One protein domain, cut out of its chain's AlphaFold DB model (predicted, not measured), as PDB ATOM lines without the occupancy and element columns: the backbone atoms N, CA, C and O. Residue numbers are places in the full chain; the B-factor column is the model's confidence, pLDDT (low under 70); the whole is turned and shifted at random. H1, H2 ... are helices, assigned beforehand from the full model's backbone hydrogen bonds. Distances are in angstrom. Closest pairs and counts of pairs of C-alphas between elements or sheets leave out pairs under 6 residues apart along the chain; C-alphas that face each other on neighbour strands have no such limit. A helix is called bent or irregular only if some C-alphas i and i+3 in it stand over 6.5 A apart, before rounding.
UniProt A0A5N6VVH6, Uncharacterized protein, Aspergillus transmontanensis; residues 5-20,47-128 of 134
ATOM      1  N   THR A   5     -42.807  29.681  -6.510       92.06
ATOM      2  CA  THR A   5     -43.332  28.312  -6.525       92.06
ATOM      3  C   THR A   5     -42.260  27.244  -6.715       92.06
ATOM      4  O   THR A   5     -42.510  26.081  -6.406       92.06
ATOM      5  N   ASP A   6     -41.064  27.595  -7.187       90.81
ATOM      6  CA  ASP A   6     -39.981  26.629  -7.382       90.81
ATOM      7  C   ASP A   6     -39.272  26.280  -6.064       90.81
ATOM      8  O   ASP A   6     -38.629  25.233  -5.984       90.81
ATOM      9  N   ARG A   7     -39.423  27.096  -5.010       92.81
ATOM     10  CA  ARG A   7     -38.916  26.779  -3.665       92.81
ATOM     11  C   ARG A   7     -40.021  26.226  -2.758       92.81
ATOM     12  O   ARG A   7     -41.152  26.701  -2.850       92.81
ATOM     13  N   PRO A   8     -39.713  25.269  -1.862       95.06
ATOM     14  CA  PRO A   8     -40.644  24.822  -0.831       95.06
ATOM     15  C   PRO A   8     -41.222  25.976  -0.022       95.06
ATOM     16  O   PRO A   8     -40.496  26.885   0.393       95.06
ATOM     17  N   PHE A   9     -42.532  25.930   0.207       96.31
ATOM     18  CA  PHE A   9     -43.182  26.887   1.085       96.31
ATOM     19  C   PHE A   9     -42.799  26.603   2.542       96.31
ATOM     20  O   PHE A   9     -42.764  25.453   2.976       96.31
ATOM     21  N   GLU A  10     -42.528  27.664   3.299       95.81
ATOM     22  CA  GLU A  10     -42.192  27.595   4.723       95.81
ATOM     23  C   GLU A  10     -42.932  28.722   5.445       95.81
ATOM     24  O   GLU A  10     -42.651  29.901   5.203       95.81
ATOM     25  N   ALA A  11     -43.863  28.376   6.340       96.12
ATOM     26  CA  ALA A  11     -44.655  29.358   7.081       96.12
ATOM     27  C   ALA A  11     -43.780  30.274   7.955       96.12
ATOM     28  O   ALA A  11     -44.108  31.439   8.180       96.12
ATOM     29  N   SER A  12     -42.630  29.768   8.413       94.62
ATOM     30  CA  SER A  12     -41.663  30.497   9.242       94.62
ATOM     31  C   SER A  12     -41.139  31.777   8.583       94.62
ATOM     32  O   SER A  12     -40.882  32.748   9.298       94.62
ATOM     33  N   ARG A  13     -41.057  31.836   7.242       93.69
ATOM     34  CA  ARG A  13     -40.659  33.051   6.501       93.69
ATOM     35  C   ARG A  13     -41.607  34.231   6.741       93.69
ATOM     36  O   ARG A  13     -41.220  35.376   6.526       93.69
ATOM     37  N   PHE A  14     -42.820  33.964   7.226       94.88
ATOM     38  CA  PHE A  14     -43.863  34.960   7.466       94.88
ATOM     39  C   PHE A  14     -44.211  35.156   8.947       94.88
ATOM     40  O   PHE A  14     -45.150  35.886   9.264       94.88
ATOM     41  N   ALA A  15     -43.454  34.551   9.873       93.12
ATOM     42  CA  ALA A  15     -43.705  34.665  11.315       93.12
ATOM     43  C   ALA A  15     -43.697  36.125  11.812       93.12
ATOM     44  O   ALA A  15     -44.478  36.490  12.696       93.12
ATOM     45  N   TRP A  16     -42.878  36.976  11.182       93.50
ATOM     46  CA  TRP A  16     -42.754  38.408  11.480       93.50
ATOM     47  C   TRP A  16     -44.072  39.183  11.351       93.50
ATOM     48  O   TRP A  16     -44.240  40.206  12.006       93.50
ATOM     49  N   ARG A  17     -45.040  38.704  10.560       94.00
ATOM     50  CA  ARG A  17     -46.338  39.382  10.371       94.00
ATOM     51  C   ARG A  17     -47.210  39.396  11.618       94.00
ATOM     52  O   ARG A  17     -48.144  40.190  11.715       94.00
ATOM     53  N   THR A  18     -46.914  38.492  12.545       94.94
ATOM     54  CA  THR A  18     -47.647  38.313  13.800       94.94
ATOM     55  C   THR A  18     -46.890  38.860  15.012       94.94
ATOM     56  O   THR A  18     -47.395  38.755  16.130       94.94
ATOM     57  N   ASP A  19     -45.702  39.435  14.791       93.38
ATOM     58  CA  ASP A  19     -44.876  40.072  15.817       93.38
ATOM     59  C   ASP A  19     -45.361  41.506  16.074       93.38
ATOM     60  O   ASP A  19     -45.038  42.465  15.363       93.38
ATOM     61  N   THR A  20     -46.122  41.645  17.152       93.69
ATOM     62  CA  THR A  20     -46.638  42.920  17.647       93.69
ATOM     63  C   THR A  20     -45.866  43.439  18.858       93.69
ATOM     64  O   THR A  20     -46.332  44.364  19.521       93.69
ATOM     65  N   GLU A  47     -51.535  24.892   7.133       98.31
ATOM     66  CA  GLU A  47     -52.293  24.039   6.220       98.31
ATOM     67  C   GLU A  47     -51.712  24.087   4.805       98.31
ATOM     68  O   GLU A  47     -51.517  23.036   4.182       98.31
ATOM     69  N   PHE A  48     -51.356  25.281   4.324       98.38
ATOM     70  CA  PHE A  48     -50.713  25.431   3.026       98.38
ATOM     71  C   PHE A  48     -49.322  24.785   2.985       98.38
ATOM     72  O   PHE A  48     -49.028  24.053   2.043       98.38
ATOM     73  N   GLU A  49     -48.493  24.942   4.019       98.31
ATOM     74  CA  GLU A  49     -47.181  24.288   4.110       98.31
ATOM     75  C   GLU A  49     -47.291  22.760   4.074       98.31
ATOM     76  O   GLU A  49     -46.526  22.080   3.383       98.31
ATOM     77  N   LEU A  50     -48.266  22.195   4.787       98.12
ATOM     78  CA  LEU A  50     -48.531  20.758   4.755       98.12
ATOM     79  C   LEU A  50     -48.979  20.294   3.364       98.12
ATOM     80  O   LEU A  50     -48.561  19.222   2.914       98.12
ATOM     81  N   ALA A  51     -49.823  21.072   2.686       98.06
ATOM     82  CA  ALA A  51     -50.264  20.769   1.330       98.06
ATOM     83  C   ALA A  51     -49.124  20.893   0.309       98.06
ATOM     84  O   ALA A  51     -48.983  20.010  -0.536       98.06
ATOM     85  N   ASP A  52     -48.277  21.918   0.414       98.25
ATOM     86  CA  ASP A  52     -47.100  22.114  -0.437       98.25
ATOM     87  C   ASP A  52     -46.121  20.946  -0.310       98.25
ATOM     88  O   ASP A  52     -45.751  20.339  -1.315       98.25
ATOM     89  N   LYS A  53     -45.800  20.527   0.921       98.06
ATOM     90  CA  LYS A  53     -44.947  19.353   1.172       98.06
ATOM     91  C   LYS A  53     -45.511  18.080   0.538       98.06
ATOM     92  O   LYS A  53     -44.774  17.331  -0.105       98.06
ATOM     93  N   LYS A  54     -46.816  17.831   0.689       97.69
ATOM     94  CA  LYS A  54     -47.482  16.662   0.086       97.69
ATOM     95  C   LYS A  54     -47.483  16.729  -1.441       97.69
ATOM     96  O   LYS A  54     -47.196  15.722  -2.086       97.69
ATOM     97  N   ALA A  55     -47.791  17.892  -2.012       97.81
ATOM     98  CA  ALA A  55     -47.807  18.100  -3.455       97.81
ATOM     99  C   ALA A  55     -46.414  17.900  -4.060       97.81
ATOM    100  O   ALA A  55     -46.287  17.198  -5.058       97.81
ATOM    101  N   ARG A  56     -45.364  18.444  -3.432       97.75
ATOM    102  CA  ARG A  56     -43.975  18.285  -3.887       97.75
ATOM    103  C   ARG A  56     -43.489  16.853  -3.826       97.75
ATOM    104  O   ARG A  56     -42.843  16.404  -4.764       97.75
ATOM    105  N   LYS A  57     -43.829  16.129  -2.758       97.38
ATOM    106  CA  LYS A  57     -43.509  14.702  -2.661       97.38
ATOM    107  C   LYS A  57     -44.102  13.937  -3.847       97.38
ATOM    108  O   LYS A  57     -43.379  13.231  -4.535       97.38
ATOM    109  N   ARG A  58     -45.395  14.137  -4.121       96.75
ATOM    110  CA  ARG A  58     -46.077  13.471  -5.238       96.75
ATOM    111  C   ARG A  58     -45.551  13.920  -6.604       96.75
ATOM    112  O   ARG A  58     -45.455  13.108  -7.513       96.75
ATOM    113  N   TYR A  59     -45.203  15.196  -6.752       97.38
ATOM    114  CA  TYR A  59     -44.554  15.702  -7.959       97.38
ATOM    115  C   TYR A  59     -43.227  14.983  -8.221       97.38
ATOM    116  O   TYR A  59     -42.999  14.542  -9.339       97.38
ATOM    117  N   HIS A  60     -42.395  14.821  -7.190       96.81
ATOM    118  CA  HIS A  60     -41.111  14.139  -7.317       96.81
ATOM    119  C   HIS A  60     -41.279  12.657  -7.673       96.81
ATOM    120  O   HIS A  60     -40.613  12.181  -8.579       96.81
ATOM    121  N   GLU A  61     -42.242  11.959  -7.057       97.00
ATOM    122  CA  GLU A  61     -42.597  10.581  -7.439       97.00
ATOM    123  C   GLU A  61     -42.997  10.500  -8.929       97.00
ATOM    124  O   GLU A  61     -42.518   9.644  -9.664       97.00
ATOM    125  N   HIS A  62     -43.822  11.438  -9.414       96.25
ATOM    126  CA  HIS A  62     -44.198  11.493 -10.831       96.25
ATOM    127  C   HIS A  62     -43.015  11.835 -11.754       96.25
ATOM    128  O   HIS A  62     -42.997  11.395 -12.903       96.25
ATOM    129  N   GLU A  63     -42.068  12.655 -11.302       96.00
ATOM    130  CA  GLU A  63     -40.858  13.009 -12.050       96.00
ATOM    131  C   GLU A  63     -39.923  11.796 -12.175       96.00
ATOM    132  O   GLU A  63     -39.483  11.475 -13.280       96.00
ATOM    133  N   GLU A  64     -39.681  11.077 -11.075       96.12
ATOM    134  CA  GLU A  64     -38.846   9.869 -11.032       96.12
ATOM    135  C   GLU A  64     -39.425   8.725 -11.876       96.12
ATOM    136  O   GLU A  64     -38.684   8.048 -12.594       96.12
ATOM    137  N   ASP A  65     -40.749   8.556 -11.863       96.12
ATOM    138  CA  ASP A  65     -41.452   7.559 -12.679       96.12
ATOM    139  C   ASP A  65     -41.581   7.972 -14.163       96.12
ATOM    140  O   ASP A  65     -42.134   7.227 -14.979       96.12
ATOM    141  N   GLY A  66     -41.106   9.166 -14.543       95.38
ATOM    142  CA  GLY A  66     -41.216   9.698 -15.907       95.38
ATOM    143  C   GLY A  66     -42.650  10.044 -16.331       95.38
ATOM    144  O   GLY A  66     -42.934  10.174 -17.523       95.38
ATOM    145  N   LEU A  67     -43.565  10.192 -15.369       95.62
ATOM    146  CA  LEU A  67     -44.977  10.537 -15.576       95.62
ATOM    147  C   LEU A  67     -45.196  12.035 -15.815       95.62
ATOM    148  O   LEU A  67     -46.275  12.434 -16.254       95.62
ATOM    149  N   THR A  68     -44.205  12.871 -15.513       94.38
ATOM    150  CA  THR A  68     -44.229  14.304 -15.809       94.38
ATOM    151  C   THR A  68     -42.847  14.812 -16.198       94.38
ATOM    152  O   THR A  68     -41.831  14.350 -15.692       94.38
ATOM    153  N   THR A  69     -42.827  15.803 -17.087       94.06
ATOM    154  CA  THR A  69     -41.660  16.666 -17.350       94.06
ATOM    155  C   THR A  69     -42.003  18.146 -17.146       94.06
ATOM    156  O   THR A  69     -41.180  19.025 -17.399       94.06
ATOM    157  N   ASP A  70     -43.231  18.428 -16.690       94.94
ATOM    158  CA  ASP A  70     -43.690  19.773 -16.368       94.94
ATOM    159  C   ASP A  70     -42.976  20.317 -15.136       94.94
ATOM    160  O   ASP A  70     -42.574  19.567 -14.256       94.94
ATOM    161  N   THR A  71     -42.910  21.644 -15.022       94.00
ATOM    162  CA  THR A  71     -42.509  22.301 -13.771       94.00
ATOM    163  C   THR A  71     -43.520  22.028 -12.656       94.00
ATOM    164  O   THR A  71     -44.718  21.873 -12.917       94.00
ATOM    165  N   PHE A  72     -43.071  22.071 -11.397       95.94
ATOM    166  CA  PHE A  72     -43.955  21.919 -10.235       95.94
ATOM    167  C   PHE A  72     -45.172  22.854 -10.296       95.94
ATOM    168  O   PHE A  72     -46.290  22.416 -10.039       95.94
ATOM    169  N   ALA A  73     -44.978  24.117 -10.692       93.50
ATOM    170  CA  ALA A  73     -46.050  25.106 -10.793       93.50
ATOM    171  C   ALA A  73     -47.160  24.685 -11.774       93.50
ATOM    172  O   ALA A  73     -48.344  24.782 -11.453       93.50
ATOM    173  N   ASN A  74     -46.787  24.171 -12.950       94.12
ATOM    174  CA  ASN A  74     -47.753  23.683 -13.936       94.12
ATOM    175  C   ASN A  74     -48.410  22.382 -13.481       94.12
ATOM    176  O   ASN A  74     -49.630  22.230 -13.570       94.12
ATOM    177  N   TRP A  75     -47.610  21.468 -12.941       96.56
ATOM    178  CA  TRP A  75     -48.086  20.171 -12.494       96.56
ATOM    179  C   TRP A  75     -49.082  20.291 -11.332       96.56
ATOM    180  O   TRP A  75     -50.134  19.645 -11.351       96.56
ATOM    181  N   VAL A  76     -48.804  21.150 -10.343       96.50
ATOM    182  CA  VAL A  76     -49.644  21.301  -9.144       96.50
ATOM    183  C   VAL A  76     -51.005  21.926  -9.471       96.50
ATOM    184  O   VAL A  76     -52.000  21.565  -8.845       96.50
ATOM    185  N   MET A  77     -51.089  22.782 -10.502       92.75
ATOM    186  CA  MET A  77     -52.361  23.295 -11.054       92.75
ATOM    187  C   MET A  77     -53.292  22.203 -11.559       92.75
ATOM    188  O   MET A  77     -54.504  22.306 -11.382       92.75
ATOM    189  N   GLN A  78     -52.744  21.155 -12.155       93.31
ATOM    190  CA  GLN A  78     -53.549  20.101 -12.768       93.31
ATOM    191  C   GLN A  78     -53.838  18.958 -11.789       93.31
ATOM    192  O   GLN A  78     -54.918  18.372 -11.817       93.31
ATOM    193  N   ASN A  79     -52.883  18.648 -10.908       95.06
ATOM    194  CA  ASN A  79     -52.898  17.420 -10.113       95.06
ATOM    195  C   ASN A  79     -53.255  17.634  -8.638       95.06
ATOM    196  O   ASN A  79     -53.544  16.662  -7.936       95.06
ATOM    197  N   TYR A  80     -53.233  18.877  -8.149       94.56
ATOM    198  CA  TYR A  80     -53.469  19.169  -6.735       94.56
ATOM    199  C   TYR A  80     -54.323  20.438  -6.524       94.56
ATOM    200  O   TYR A  80     -53.850  21.407  -5.932       94.56
ATOM    201  N   PRO A  81     -55.610  20.460  -6.934       93.81
ATOM    202  CA  PRO A  81     -56.461  21.655  -6.832       93.81
ATOM    203  C   PRO A  81     -56.546  22.256  -5.421       93.81
ATOM    204  O   PRO A  81     -56.582  23.472  -5.263       93.81
ATOM    205  N   VAL A  82     -56.505  21.411  -4.383       95.56
ATOM    206  CA  VAL A  82     -56.519  21.858  -2.980       95.56
ATOM    207  C   VAL A  82     -55.295  22.709  -2.612       95.56
ATOM    208  O   VAL A  82     -55.403  23.570  -1.746       95.56
ATOM    209  N   TRP A  83     -54.152  22.534  -3.289       97.12
ATOM    210  CA  TRP A  83     -52.968  23.377  -3.089       97.12
ATOM    211  C   TRP A  83     -53.274  24.827  -3.473       97.12
ATOM    212  O   TRP A  83     -52.927  25.738  -2.730       97.12
ATOM    213  N   HIS A  84     -53.994  25.042  -4.582       94.88
ATOM    214  CA  HIS A  84     -54.394  26.383  -5.026       94.88
ATOM    215  C   HIS A  84     -55.399  27.020  -4.082       94.88
ATOM    216  O   HIS A  84     -55.236  28.184  -3.724       94.88
ATOM    217  N   SER A  85     -56.397  26.259  -3.634       96.81
ATOM    218  CA  SER A  85     -57.379  26.760  -2.670       96.81
ATOM    219  C   SER A  85     -56.724  27.176  -1.352       96.81
ATOM    220  O   SER A  85     -57.014  28.255  -0.848       96.81
ATOM    221  N   LEU A  86     -55.804  26.367  -0.818       98.06
ATOM    222  CA  LEU A  86     -55.100  26.685   0.430       98.06
ATOM    223  C   LEU A  86     -54.117  27.847   0.263       98.06
ATOM    224  O   LEU A  86     -54.001  28.681   1.159       98.06
ATOM    225  N   LYS A  87     -53.455  27.952  -0.896       96.94
ATOM    226  CA  LYS A  87     -52.628  29.116  -1.225       96.94
ATOM    227  C   LYS A  87     -53.454  30.403  -1.215       96.94
ATOM    228  O   LYS A  87     -53.048  31.386  -0.601       96.94
ATOM    229  N   ALA A  88     -54.607  30.387  -1.882       96.44
ATOM    230  CA  ALA A  88     -55.510  31.529  -1.942       96.44
ATOM    231  C   ALA A  88     -56.065  31.890  -0.556       96.44
ATOM    232  O   ALA A  88     -56.144  33.070  -0.223       96.44
ATOM    233  N   GLU A  89     -56.388  30.895   0.274       97.75
ATOM    234  CA  GLU A  89     -56.828  31.120   1.653       97.75
ATOM    235  C   GLU A  89     -55.734  31.793   2.487       97.75
ATOM    236  O   GLU A  89     -55.988  32.810   3.129       97.75
ATOM    237  N   ALA A  90     -54.491  31.311   2.417       97.88
ATOM    238  CA  ALA A  90     -53.372  31.939   3.115       97.88
ATOM    239  C   ALA A  90     -53.143  33.394   2.654       97.88
ATOM    240  O   ALA A  90     -52.912  34.272   3.485       97.88
ATOM    241  N   GLN A  91     -53.285  33.684   1.354       96.94
ATOM    242  CA  GLN A  91     -53.224  35.053   0.815       96.94
ATOM    243  C   GLN A  91     -54.421  35.923   1.238       96.94
ATOM    244  O   GLN A  91     -54.280  37.129   1.425       96.94
ATOM    245  N   SER A  92     -55.601  35.336   1.421       97.56
ATOM    246  CA  SER A  92     -56.775  36.041   1.945       97.56
ATOM    247  C   SER A  92     -56.576  36.419   3.417       97.56
ATOM    248  O   SER A  92     -56.728  37.583   3.798       97.56
ATOM    249  N   GLN A  93     -56.134  35.460   4.238       98.06
ATOM    250  CA  GLN A  93     -55.841  35.688   5.655       98.06
ATOM    251  C   GLN A  93     -54.665  36.654   5.853       98.06
ATOM    252  O   GLN A  93     -54.665  37.435   6.801       98.06
ATOM    253  N   SER A  94     -53.703  36.666   4.924       96.94
ATOM    254  CA  SER A  94     -52.653  37.687   4.840       96.94
ATOM    255  C   SER A  94     -53.223  39.102   4.841       96.94
ATOM    256  O   SER A  94     -52.864  39.936   5.678       96.94
ATOM    257  N   ALA A  95     -54.133  39.367   3.899       96.62
ATOM    258  CA  ALA A  95     -54.736  40.674   3.709       96.62
ATOM    259  C   ALA A  95     -55.617  41.054   4.905       96.62
ATOM    260  O   ALA A  95     -55.565  42.195   5.372       96.62
ATOM    261  N   ALA A  96     -56.367  40.087   5.446       97.75
ATOM    262  CA  ALA A  96     -57.146  40.273   6.666       97.75
ATOM    263  C   ALA A  96     -56.250  40.667   7.850       97.75
ATOM    264  O   ALA A  96     -56.574  41.612   8.573       97.75
ATOM    265  N   LEU A  97     -55.099  40.005   8.015       98.00
ATOM    266  CA  LEU A  97     -54.143  40.309   9.077       98.00
ATOM    267  C   LEU A  97     -53.566  41.716   8.931       98.00
ATOM    268  O   LEU A  97     -53.509  42.447   9.916       98.00
ATOM    269  N   THR A  98     -53.186  42.120   7.713       97.25
ATOM    270  CA  THR A  98     -52.694  43.483   7.469       97.25
ATOM    271  C   THR A  98     -53.752  44.522   7.825       97.25
ATOM    272  O   THR A  98     -53.442  45.497   8.505       97.25
ATOM    273  N   SER A  99     -55.004  44.303   7.412       96.81
ATOM    274  CA  SER A  99     -56.112  45.210   7.718       96.81
ATOM    275  C   SER A  99     -56.354  45.313   9.225       96.81
ATOM    276  O   SER A  99     -56.446  46.420   9.752       96.81
ATOM    277  N   ALA A 100     -56.414  44.180   9.926       97.31
ATOM    278  CA  ALA A 100     -56.625  44.156  11.371       97.31
ATOM    279  C   ALA A 100     -55.447  44.779  12.137       97.31
ATOM    280  O   ALA A 100     -55.659  45.481  13.121       97.31
ATOM    281  N   GLY A 101     -54.209  44.569  11.678       97.31
ATOM    282  CA  GLY A 101     -53.020  45.162  12.290       97.31
ATOM    283  C   GLY A 101     -52.972  46.678  12.112       97.31
ATOM    284  O   GLY A 101     -52.676  47.400  13.062       97.31
ATOM    285  N   ALA A 102     -53.337  47.172  10.926       96.56
ATOM    286  CA  ALA A 102     -53.457  48.604  10.661       96.56
ATOM    287  C   ALA A 102     -54.578  49.250  11.491       96.56
ATOM    288  O   ALA A 102     -54.414  50.366  11.975       96.56
ATOM    289  N   GLU A 103     -55.699  48.555  11.687       96.56
ATOM    290  CA  GLU A 103     -56.791  49.021  12.546       96.56
ATOM    291  C   GLU A 103     -56.372  49.060  14.023       96.56
ATOM    292  O   GLU A 103     -56.604  50.061  14.694       96.56
ATOM    293  N   ALA A 104     -55.729  47.998  14.517       97.12
ATOM    294  CA  ALA A 104     -55.375  47.868  15.925       97.12
ATOM    295  C   ALA A 104     -54.193  48.753  16.332       97.12
ATOM    296  O   ALA A 104     -54.247  49.397  17.371       97.12
ATOM    297  N   PHE A 105     -53.127  48.804  15.537       96.75
ATOM    298  CA  PHE A 105     -51.857  49.432  15.926       96.75
ATOM    299  C   PHE A 105     -51.480  50.627  15.041       96.75
ATOM    300  O   PHE A 105     -50.444  51.266  15.250       96.75
ATOM    301  N   GLY A 106     -52.299  50.934  14.034       95.69
ATOM    302  CA  GLY A 106     -52.096  52.077  13.158       95.69
ATOM    303  C   GLY A 106     -50.795  51.996  12.367       95.69
ATOM    304  O   GLY A 106     -50.388  50.949  11.859       95.69
ATOM    305  N   GLN A 107     -50.134  53.148  12.264       95.94
ATOM    306  CA  GLN A 107     -48.926  53.290  11.464       95.94
ATOM    307  C   GLN A 107     -47.813  52.357  11.970       95.94
ATOM    308  O   GLN A 107     -47.198  51.677  11.155       95.94
ATOM    309  N   ALA A 108     -47.616  52.237  13.287       95.50
ATOM    310  CA  ALA A 108     -46.507  51.466  13.851       95.50
ATOM    311  C   ALA A 108     -46.483  49.999  13.369       95.50
ATOM    312  O   ALA A 108     -45.413  49.419  13.166       95.50
ATOM    313  N   TYR A 109     -47.655  49.406  13.112       96.62
ATOM    314  CA  TYR A 109     -47.745  48.093  12.473       96.62
ATOM    315  C   TYR A 109     -47.348  48.120  10.996       96.62
ATOM    316  O   TYR A 109     -46.617  47.240  10.554       96.62
ATOM    317  N   MET A 110     -47.768  49.133  10.236       96.44
ATOM    318  CA  MET A 110     -47.372  49.294   8.832       96.44
ATOM    319  C   MET A 110     -45.859  49.506   8.675       96.44
ATOM    320  O   MET A 110     -45.254  48.966   7.751       96.44
ATOM    321  N   GLU A 111     -45.214  50.228   9.591       95.94
ATOM    322  CA  GLU A 111     -43.752  50.353   9.629       95.94
ATOM    323  C   GLU A 111     -43.063  48.999   9.815       95.94
ATOM    324  O   GLU A 111     -42.197  48.635   9.013       95.94
ATOM    325  N   LYS A 112     -43.479  48.222  10.823       94.94
ATOM    326  CA  LYS A 112     -42.993  46.847  11.012       94.94
ATOM    327  C   LYS A 112     -43.285  45.973   9.792       94.94
ATOM    328  O   LYS A 112     -42.426  45.190   9.383       94.94
ATOM    329  N   TYR A 113     -44.459  46.136   9.186       94.75
ATOM    330  CA  TYR A 113     -44.863  45.384   8.008       94.75
ATOM    331  C   TYR A 113     -43.887  45.595   6.849       94.75
ATOM    332  O   TYR A 113     -43.347  44.632   6.308       94.75
ATOM    333  N   HIS A 114     -43.586  46.850   6.515       94.81
ATOM    334  CA  HIS A 114     -42.671  47.176   5.420       94.81
ATOM    335  C   HIS A 114     -41.224  46.755   5.703       94.81
ATOM    336  O   HIS A 114     -40.492  46.397   4.775       94.81
ATOM    337  N   GLN A 115     -40.797  46.760   6.970       94.12
ATOM    338  CA  GLN A 115     -39.491  46.219   7.359       94.12
ATOM    339  C   GLN A 115     -39.417  44.706   7.110       94.12
ATOM    340  O   GLN A 115     -38.449  44.230   6.510       94.12
ATOM    341  N   GLY A 116     -40.447  43.960   7.519       93.56
ATOM    342  CA  GLY A 116     -40.552  42.523   7.266       93.56
ATOM    343  C   GLY A 116     -40.618  42.190   5.776       93.56
ATOM    344  O   GLY A 116     -39.846  41.364   5.292       93.56
ATOM    345  N   GLU A 117     -41.452  42.909   5.023       93.56
ATOM    346  CA  GLU A 117     -41.575  42.795   3.565       93.56
ATOM    347  C   GLU A 117     -40.228  43.031   2.863       93.56
ATOM    348  O   GLU A 117     -39.803  42.240   2.018       93.56
ATOM    349  N   SER A 118     -39.503  44.077   3.265       94.25
ATOM    350  CA  SER A 118     -38.172  44.389   2.733       94.25
ATOM    351  C   SER A 118     -37.152  43.285   3.022       94.25
ATOM    352  O   SER A 118     -36.307  42.992   2.173       94.25
ATOM    353  N   LYS A 119     -37.228  42.651   4.200       93.00
ATOM    354  CA  LYS A 119     -36.361  41.528   4.569       93.00
ATOM    355  C   LYS A 119     -36.651  40.298   3.707       93.00
ATOM    356  O   LYS A 119     -35.721  39.772   3.102       93.00
ATOM    357  N   VAL A 120     -37.922  39.911   3.570       92.44
ATOM    358  CA  VAL A 120     -38.346  38.787   2.712       92.44
ATOM    359  C   VAL A 120     -37.948  39.024   1.254       92.44
ATOM    360  O   VAL A 120     -37.480  38.105   0.584       92.44
ATOM    361  N   ASN A 121     -38.085  40.260   0.768       93.31
ATOM    362  CA  ASN A 121     -37.654  40.647  -0.574       93.31
ATOM    363  C   ASN A 121     -36.161  40.437  -0.796       93.31
ATOM    364  O   ASN A 121     -35.764  39.869  -1.814       93.31
ATOM    365  N   ARG A 122     -35.335  40.896   0.150       93.81
ATOM    366  CA  ARG A 122     -33.884  40.726   0.075       93.81
ATOM    367  C   ARG A 122     -33.501  39.250   0.127       93.81
ATOM    368  O   ARG A 122     -32.743  38.812  -0.724       93.81
ATOM    369  N   GLU A 123     -34.067  38.489   1.060       92.62
ATOM    370  CA  GLU A 123     -33.801  37.050   1.189       92.62
ATOM    371  C   GLU A 123     -34.184  36.285  -0.084       92.62
ATOM    372  O   GLU A 123     -33.394  35.495  -0.592       92.62
ATOM    373  N   ALA A 124     -35.358  36.565  -0.663       92.88
ATOM    374  CA  ALA A 124     -35.764  35.958  -1.929       92.88
ATOM    375  C   ALA A 124     -34.797  36.312  -3.070       92.88
ATOM    376  O   ALA A 124     -34.391  35.426  -3.820       92.88
ATOM    377  N   TYR A 125     -34.397  37.582  -3.175       93.56
ATOM    378  CA  TYR A 125     -33.446  38.034  -4.188       93.56
ATOM    379  C   TYR A 125     -32.078  37.354  -4.048       93.56
ATOM    380  O   TYR A 125     -31.538  36.870  -5.045       93.56
ATOM    381  N   ASP A 126     -31.548  37.273  -2.827       94.88
ATOM    382  CA  ASP A 126     -30.252  36.654  -2.525       94.88
ATOM    383  C   ASP A 126     -30.263  35.143  -2.829       94.88
ATOM    384  O   ASP A 126     -29.271  34.593  -3.311       94.88
ATOM    385  N   GLU A 127     -31.406  34.476  -2.642       94.19
ATOM    386  CA  GLU A 127     -31.631  33.079  -3.044       94.19
ATOM    387  C   GLU A 127     -31.953  32.915  -4.548       94.19
ATOM    388  O   GLU A 127     -32.066  31.796  -5.056       94.19
ATOM    389  N   GLY A 128     -32.099  34.016  -5.291       95.75
ATOM    390  CA  GLY A 128     -32.380  34.022  -6.726       95.75
ATOM    391  C   GLY A 128     -33.844  33.767  -7.101       95.75
ATOM    392  O   GLY A 128     -34.112  33.395  -8.252       95.75
TER     393      GLY A 128
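AT A GLANCE: This is residues 5 to 20 and 47 to 128 of the 134 residues of an uncharacterized protein of Aspergillus transmontanensis (UniProt A0A5N6VVH6). Long H4 forms a spine; H5 folds back from its last residues as a V-shaped hairpin, H2 packs on residues 82 to 90, and short H1 packs on H5. H3 sits at the corner between H2 and H4. The printed part has 98 residues with five named helices, H1 to H5 in order, no named strand: all helix, loose, radius of gyration of the C-alphas 16.4 A, spans 52 by 28 by 17 A.

HOW THE PARTS SIT: H1, residues 11 to 18, touches H5, residues 107 to 126, opposite ways at a shallow tilt of 20 degrees, closest C-alphas Trp 16 and Gly 116, 6.3 A. H2, residues 47 to 64, touches the hub H4, residues 81 to 105, with residues 47 to 55 alone, closest C-alphas Phe 48 and Leu 86, 5.2 A. H3, residues 72 to 79, touches H2, about perpendicular at 85 degrees, closest C-alphas Tyr 59 and Phe 72, 6.6 A. H4 and H5 form a helical hairpin, closest C-alphas Ala 102 and Tyr 109, 6.0 A. Every O i to N i+4 pair is within hydrogen-bond range in H2, H4 and H5, 2 of 4 in H3, 0 of 4 in H1, where 4 of 5 O i to N i+3 pairs are.

IN THESE COORDINATES: H1, 11.6 A, begins at C-alpha 11 (-44.655, 29.358, 7.081) and is irregular: C-alphas 13 and 16 are 7.6 A apart. H2 is 26.1 A, H3 10.0 A, H4 36.2 A; H5, 28.7 A, ends at C-alpha 126 (-30.252, 36.654, -2.525).

THE WHOLE: The C-alphas farthest apart, of Asp 65 and Gly 106, are 52.6 A apart. Residues 21 to 46 are not printed; C-alphas 20 and 47 are 22.8 A apart across the cut. Of the links printed whole, none is long. No printed residue is under 70 in pLDDT.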